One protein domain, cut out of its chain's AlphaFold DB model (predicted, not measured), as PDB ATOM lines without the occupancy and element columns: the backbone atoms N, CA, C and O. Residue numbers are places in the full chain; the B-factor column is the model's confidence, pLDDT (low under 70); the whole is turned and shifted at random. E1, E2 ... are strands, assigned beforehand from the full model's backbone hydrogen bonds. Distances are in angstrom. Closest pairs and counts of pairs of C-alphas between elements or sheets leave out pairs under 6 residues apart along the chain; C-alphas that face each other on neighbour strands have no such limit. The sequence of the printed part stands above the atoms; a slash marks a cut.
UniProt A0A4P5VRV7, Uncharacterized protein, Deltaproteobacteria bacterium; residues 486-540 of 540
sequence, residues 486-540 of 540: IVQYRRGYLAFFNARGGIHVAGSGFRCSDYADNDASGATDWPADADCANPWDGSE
ATOM      1  N   ILE A 486     557.299 330.849 548.183       35.16
ATOM      2  CA  ILE A 486     557.010 331.947 547.256       35.16
ATOM      3  C   ILE A 486     558.320 332.384 546.600       35.16
ATOM      4  O   ILE A 486     559.157 333.021 547.237       35.16
ATOM      5  N   VAL A 487     558.473 332.099 545.305       36.88
ATOM      6  CA  VAL A 487     559.596 332.592 544.494       36.88
ATOM      7  C   VAL A 487     559.080 333.656 543.525       36.88
ATOM      8  O   VAL A 487     558.324 333.360 542.601       36.88
ATOM      9  N   GLN A 488     559.472 334.916 543.739       30.75
ATOM     10  CA  GLN A 488     559.060 336.039 542.894       30.75
ATOM     11  C   GLN A 488     560.119 336.334 541.824       30.75
ATOM     12  O   GLN A 488     561.251 336.715 542.133       30.75
ATOM     13  N   TYR A 489     559.749 336.217 540.547       32.41
ATOM     14  CA  TYR A 489     560.631 336.581 539.434       32.41
ATOM     15  C   TYR A 489     560.557 338.081 539.117       32.41
ATOM     16  O   TYR A 489     559.491 338.698 539.169       32.41
ATOM     17  N   ARG A 490     561.686 338.661 538.677       29.58
ATOM     18  CA  ARG A 490     561.868 340.091 538.320       29.58
ATOM     19  C   ARG A 490     560.916 340.657 537.242       29.58
ATOM     20  O   ARG A 490     561.051 341.826 536.890       29.58
ATOM     21  N   ARG A 491     559.976 339.872 536.702       36.50
ATOM     22  CA  ARG A 491     558.979 340.297 535.699       36.50
ATOM     23  C   ARG A 491     557.542 339.833 535.994       36.50
ATOM     24  O   ARG A 491     556.775 339.626 535.068       36.50
ATOM     25  N   GLY A 492     557.166 339.717 537.268       34.44
ATOM     26  CA  GLY A 492     555.750 339.605 537.654       34.44
ATOM     27  C   GLY A 492     555.138 338.208 537.552       34.44
ATOM     28  O   GLY A 492     553.920 338.089 537.601       34.44
ATOM     29  N   TYR A 493     555.953 337.158 537.453       37.09
ATOM     30  CA  TYR A 493     555.457 335.785 537.504       37.09
ATOM     31  C   TYR A 493     555.424 335.294 538.948       37.09
ATOM     32  O   TYR A 493     556.429 335.370 539.662       37.09
ATOM     33  N   LEU A 494     554.255 334.798 539.345       41.50
ATOM     34  CA  LEU A 494     554.021 334.084 540.589       41.50
ATOM     35  C   LEU A 494     553.833 332.610 540.222       41.50
ATOM     36  O   LEU A 494     552.929 332.276 539.455       41.50
ATOM     37  N   ALA A 495     554.727 331.752 540.706       39.91
ATOM     38  CA  ALA A 495     554.622 330.313 540.515       39.91
ATOM     39  C   ALA A 495     554.006 329.688 541.769       39.91
ATOM     40  O   ALA A 495     554.462 329.955 542.881       39.91
ATOM     41  N   PHE A 496     552.985 328.856 541.578       56.69
ATOM     42  CA  PHE A 496     552.436 328.014 542.636       56.69
ATOM     43  C   PHE A 496     552.833 326.564 542.382       56.69
ATOM     44  O   PHE A 496     552.722 326.072 541.255       56.69
ATOM     45  N   PHE A 497     553.245 325.877 543.443       47.28
ATOM     46  CA  PHE A 497     553.478 324.439 543.433       47.28
ATOM     47  C   PHE A 497     552.287 323.754 544.095       47.28
ATOM     48  O   PHE A 497     551.941 324.070 545.233       47.28
ATOM     49  N   ASN A 498     551.642 322.823 543.394       47.25
ATOM     50  CA  ASN A 498     550.650 321.955 544.025       47.25
ATOM     51  C   ASN A 498     551.309 320.660 544.538       47.25
ATOM     52  O   ASN A 498     552.368 320.250 544.063       47.25
ATOM     53  N   ALA A 499     550.642 319.967 545.467       40.44
ATOM     54  CA  ALA A 499     551.111 318.704 546.057       40.44
ATOM     55  C   ALA A 499     551.284 317.541 545.048       40.44
ATOM     56  O   ALA A 499     551.659 316.437 545.435       40.44
ATOM     57  N   ARG A 500     550.989 317.760 543.760       45.06
ATOM     58  CA  ARG A 500     551.174 316.797 542.663       45.06
ATOM     59  C   ARG A 500     552.331 317.168 541.726       45.06
ATOM     60  O   ARG A 500     552.498 316.508 540.707       45.06
ATOM     61  N   GLY A 501     553.120 318.195 542.050       43.84
ATOM     62  CA  GLY A 501     554.279 318.605 541.251       43.84
ATOM     63  C   GLY A 501     553.933 319.389 539.980       43.84
ATOM     64  O   GLY A 501     554.786 319.532 539.110       43.84
ATOM     65  N   GLY A 502     552.703 319.899 539.854       38.94
ATOM     66  CA  GLY A 502     552.332 320.807 538.767       38.94
ATOM     67  C   GLY A 502     552.838 322.222 539.044       38.94
ATOM     68  O   GLY A 502     552.515 322.792 540.088       38.94
ATOM     69  N   ILE A 503     553.615 322.781 538.114       58.53
ATOM     70  CA  ILE A 503     554.032 324.187 538.131       58.53
ATOM     71  C   ILE A 503     552.953 324.991 537.406       58.53
ATOM     72  O   ILE A 503     552.820 324.888 536.189       58.53
ATOM     73  N   HIS A 504     552.201 325.807 538.142       48.78
ATOM     74  CA  HIS A 504     551.305 326.789 537.536       48.78
ATOM     75  C   HIS A 504     552.032 328.129 537.469       48.78
ATOM     76  O   HIS A 504     552.216 328.799 538.487       48.78
ATOM     77  N   VAL A 505     552.473 328.505 536.268       57.03
ATOM     78  CA  VAL A 505     553.002 329.844 536.001       57.03
ATOM     79  C   VAL A 505     551.821 330.719 535.606       57.03
ATOM     80  O   VAL A 505     551.328 330.624 534.488       57.03
ATOM     81  N   ALA A 506     551.354 331.572 536.518       51.31
ATOM     82  CA  ALA A 506     550.338 332.569 536.198       51.31
ATOM     83  C   ALA A 506     550.972 333.674 535.335       51.31
ATOM     84  O   ALA A 506     551.418 334.706 535.835       51.31
ATOM     85  N   GLY A 507     551.090 333.414 534.033       58.78
ATOM     86  CA  GLY A 507     551.485 334.373 533.012       58.78
ATOM     87  C   GLY A 507     550.303 334.630 532.090       58.78
ATOM     88  O   GLY A 507     549.862 333.726 531.397       58.78
ATOM     89  N   SER A 508     549.797 335.861 532.063       67.25
ATOM     90  CA  SER A 508     548.591 336.284 531.332       67.25
ATOM     91  C   SER A 508     548.718 336.286 529.796       67.25
ATOM     92  O   SER A 508     548.084 337.109 529.143       67.25
ATOM     93  N   GLY A 509     549.602 335.469 529.221       78.31
ATOM     94  CA  GLY A 509     549.995 335.554 527.812       78.31
ATOM     95  C   GLY A 509     549.640 334.348 526.951       78.31
ATOM     96  O   GLY A 509     549.695 334.475 525.737       78.31
ATOM     97  N   PHE A 510     549.291 333.206 527.545       86.69
ATOM     98  CA  PHE A 510     549.102 331.952 526.812       86.69
ATOM     99  C   PHE A 510     547.808 331.282 527.246       86.69
ATOM    100  O   PHE A 510     547.838 330.238 527.884       86.69
ATOM    101  N   ARG A 511     546.684 331.940 526.961       93.12
ATOM    102  CA  ARG A 511     545.370 331.395 527.307       93.12
ATOM    103  C   ARG A 511     545.087 330.138 526.484       93.12
ATOM    104  O   ARG A 511     544.850 329.098 527.065       93.12
ATOM    105  N   CYS A 512     545.434 330.176 525.197       96.44
ATOM    106  CA  CYS A 512     545.303 329.061 524.257       96.44
ATOM    107  C   CYS A 512     546.234 327.848 524.477       96.44
ATOM    108  O   CYS A 512     546.423 327.046 523.552       96.44
ATOM    109  N   SER A 513     546.897 327.743 525.630       95.94
ATOM    110  CA  SER A 513     547.664 326.559 526.039       95.94
ATOM    111  C   SER A 513     547.715 326.370 527.560       95.94
ATOM    112  O   SER A 513     548.651 325.746 528.078       95.94
ATOM    113  N   ASP A 514     546.736 326.915 528.289       94.25
ATOM    114  CA  ASP A 514     546.665 326.815 529.749       94.25
ATOM    115  C   ASP A 514     545.735 325.706 530.260       94.25
ATOM    116  O   ASP A 514     545.676 325.472 531.475       94.25
ATOM    117  N   TYR A 515     545.114 324.946 529.352       94.12
ATOM    118  CA  TYR A 515     544.176 323.859 529.640       94.12
ATOM    119  C   TYR A 515     542.867 324.321 530.283       94.12
ATOM    120  O   TYR A 515     542.165 323.504 530.895       94.12
ATOM    121  N   ALA A 516     542.517 325.601 530.142       95.19
ATOM    122  CA  ALA A 516     541.202 326.133 530.457       95.19
ATOM    123  C   ALA A 516     540.445 326.533 529.180       95.19
ATOM    124  O   ALA A 516     541.023 326.724 528.124       95.19
ATOM    125  N   ASP A 517     539.119 326.581 529.295       94.81
ATOM    126  CA  ASP A 517     538.207 327.151 528.298       94.81
ATOM    127  C   ASP A 517     537.914 328.584 528.763       94.81
ATOM    128  O   ASP A 517     537.004 328.822 529.570       94.81
ATOM    129  N   ASN A 518     538.802 329.511 528.401       93.88
ATOM    130  CA  ASN A 518     538.829 330.880 528.917       93.88
ATOM    131  C   ASN A 518     537.708 331.755 528.332       93.88
ATOM    132  O   ASN A 518     537.318 332.746 528.965       93.88
ATOM    133  N   ASP A 519     537.136 331.353 527.195       93.12
ATOM    134  CA  ASP A 519     536.049 332.052 526.507       93.12
ATOM    135  C   ASP A 519     534.662 331.388 526.680       93.12
ATOM    136  O   ASP A 519     533.629 331.984 526.346       93.12
ATOM    137  N   ALA A 520     534.622 330.203 527.299       95.19
ATOM    138  CA  ALA A 520     533.435 329.381 527.533       95.19
ATOM    139  C   ALA A 520     532.739 328.901 526.243       95.19
ATOM    140  O   ALA A 520     531.512 328.704 526.228       95.19
ATOM    141  N   SER A 521     533.496 328.702 525.162       94.69
ATOM    142  CA  SER A 521     533.020 328.125 523.901       94.69
ATOM    143  C   SER A 521     532.740 326.617 524.006       94.69
ATOM    144  O   SER A 521     532.001 326.054 523.185       94.69
ATOM    145  N   GLY A 522     533.265 325.957 525.041       97.19
ATOM    146  CA  GLY A 522     533.236 324.508 525.223       97.19
ATOM    147  C   GLY A 522     534.381 323.782 524.513       97.19
ATOM    148  O   GLY A 522     534.410 322.546 524.534       97.19
ATOM    149  N   ALA A 523     535.286 324.520 523.872       97.56
ATOM    150  CA  ALA A 523     536.568 324.026 523.398       97.56
ATOM    151  C   ALA A 523     537.669 324.422 524.395       97.56
ATOM    152  O   ALA A 523     537.473 325.288 525.231       97.56
ATOM    153  N   THR A 524     538.797 323.720 524.388       95.69
ATOM    154  CA  THR A 524     539.897 323.986 525.327       95.69
ATOM    155  C   THR A 524     541.183 324.008 524.533       95.69
ATOM    156  O   THR A 524     541.544 322.963 523.984       95.69
ATOM    157  N   ASP A 525     541.848 325.163 524.509       96.06
ATOM    158  CA  ASP A 525     543.139 325.416 523.866       96.06
ATOM    159  C   ASP A 525     543.229 325.107 522.363       96.06
ATOM    160  O   ASP A 525     542.492 324.316 521.772       96.06
ATOM    161  N   TRP A 526     544.278 325.618 521.722       95.81
ATOM    162  CA  TRP A 526     544.668 325.127 520.403       95.81
ATOM    163  C   TRP A 526     545.121 323.649 520.466       95.81
ATOM    164  O   TRP A 526     545.889 323.276 521.356       95.81
ATOM    165  N   PRO A 527     544.769 322.782 519.494       96.50
ATOM    166  CA  PRO A 527     544.009 323.043 518.268       96.50
ATOM    167  C   PRO A 527     542.512 322.710 518.380       96.50
ATOM    168  O   PRO A 527     541.842 322.600 517.351       96.50
ATOM    169  N   ALA A 528     542.007 322.425 519.583       97.50
ATOM    170  CA  ALA A 528     540.605 322.062 519.773       97.50
ATOM    171  C   ALA A 528     539.698 323.299 519.748       97.50
ATOM    172  O   ALA A 528     538.590 323.226 519.216       97.50
ATOM    173  N   ASP A 529     540.197 324.410 520.275       96.69
ATOM    174  CA  ASP A 529     539.625 325.739 520.194       96.69
ATOM    175  C   ASP A 529     540.007 326.412 518.868       96.69
ATOM    176  O   ASP A 529     541.182 326.532 518.511       96.69
ATOM    177  N   ALA A 530     538.982 326.802 518.108       96.31
ATOM    178  CA  ALA A 530     539.121 327.438 516.804       96.31
ATOM    179  C   ALA A 530     539.332 328.957 516.896       96.31
ATOM    180  O   ALA A 530     539.774 329.551 515.907       96.31
ATOM    181  N   ASP A 531     539.030 329.567 518.046       94.56
ATOM    182  CA  ASP A 531     539.261 330.988 518.315       94.56
ATOM    183  C   ASP A 531     540.713 331.250 518.772       94.56
ATOM    184  O   ASP A 531     541.204 332.384 518.720       94.56
ATOM    185  N   CYS A 532     541.454 330.177 519.064       96.31
ATOM    186  CA  CYS A 532     542.904 330.157 519.203       96.31
ATOM    187  C   CYS A 532     543.606 329.942 517.852       96.31
ATOM    188  O   CYS A 532     543.547 328.862 517.260       96.31
ATOM    189  N   ALA A 533     544.359 330.932 517.354       95.94
ATOM    190  CA  ALA A 533     545.065 330.780 516.076       95.94
ATOM    191  C   ALA A 533     546.306 329.867 516.169       95.94
ATOM    192  O   ALA A 533     546.737 329.290 515.166       95.94
ATOM    193  N   ASN A 534     546.926 329.784 517.350       95.44
ATOM    194  CA  ASN A 534     548.107 328.972 517.664       95.44
ATOM    195  C   ASN A 534     548.275 328.843 519.204       95.44
ATOM    196  O   ASN A 534     547.618 329.583 519.932       95.44
ATOM    197  N   PRO A 535     549.166 327.970 519.727       95.00
ATOM    198  CA  PRO A 535     549.353 327.774 521.178       95.00
ATOM    199  C   PRO A 535     549.792 329.016 521.963       95.00
ATOM    200  O   PRO A 535     549.675 329.051 523.184       95.00
ATOM    201  N   TRP A 536     550.355 330.014 521.277       93.31
ATOM    202  CA  TRP A 536     550.834 331.252 521.890       93.31
ATOM    203  C   TRP A 536     549.837 332.403 521.756       93.31
ATOM    204  O   TRP A 536     550.183 333.544 522.064       93.31
ATOM    205  N   ASP A 537     548.636 332.119 521.250       88.06
ATOM    206  CA  ASP A 537     547.591 333.113 521.121       88.06
ATOM    207  C   ASP A 537     547.016 333.464 522.501       88.06
ATOM    208  O   ASP A 537     546.838 332.618 523.381       88.06
ATOM    209  N   GLY A 538     546.795 334.756 522.704       88.81
ATOM    210  CA  GLY A 538     546.211 335.309 523.924       88.81
ATOM    211  C   GLY A 538     544.777 335.783 523.710       88.81
ATOM    212  O   GLY A 538     544.295 336.565 524.527       88.81
ATOM    213  N   SER A 539     544.163 335.411 522.582       81.38
ATOM    214  CA  SER A 539     542.836 335.853 522.141       81.38
ATOM    215  C   SER A 539     541.666 335.239 522.905       81.38
ATOM    216  O   SER A 539     540.574 335.796 522.809       81.38
ATOM    217  N   GLU A 540     541.895 334.147 523.634       83.44
ATOM    218  CA  GLU A 540     540.883 333.463 524.454       83.44
ATOM    219  C   GLU A 540     540.389 334.310 525.640       83.44
ATOM    220  O   GLU A 540     541.200 335.048 526.256       83.44
TER     221      GLU A 540
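Overview. This is residues 486 to 540 of the 540 residues of an uncharacterized protein of Deltaproteobacteria bacterium (UniProt A0A4P5VRV7). This domain has little regular structure: a small two-stranded hairpin, E1 and E2, makes one end, and a lobe of folded-back loops, residues 511 to 540, makes the other. The printed part has 55 residues, with no named helix and two named strands, E1 then E2, in one antiparallel sheet of order E1 - E2. The class is all strand, though the named elements hold only 8 residues. The whole is loose, with a radius of gyration of the C-alphas of 12.8 A, and spans 35 by 25 by 15 A.

Arrangement. E1, residues 494 to 497, and E2, residues 503 to 506, form a hairpin with a tight link, antiparallel at 155 degrees. The C-alphas of Ala 495 and Val 505 face each other at 4.8 A. N 496 and O 504 are within hydrogen-bond range at 3.2 A.

Along the chain. E1 is 10.1 A long from C-alpha 494 at (554.021, 334.084, 540.589). E2 is 9.4 A long and ends at C-alpha 506, (550.338, 332.569, 536.198).

Size, cuts and confidence. The C-alphas farthest apart, Ile 486 and Ala 530, are separated by 35.6 A. The printed part has no cut. Residues 507 to 540 hold no named element. Residues 486 to 508 have pLDDT under 70.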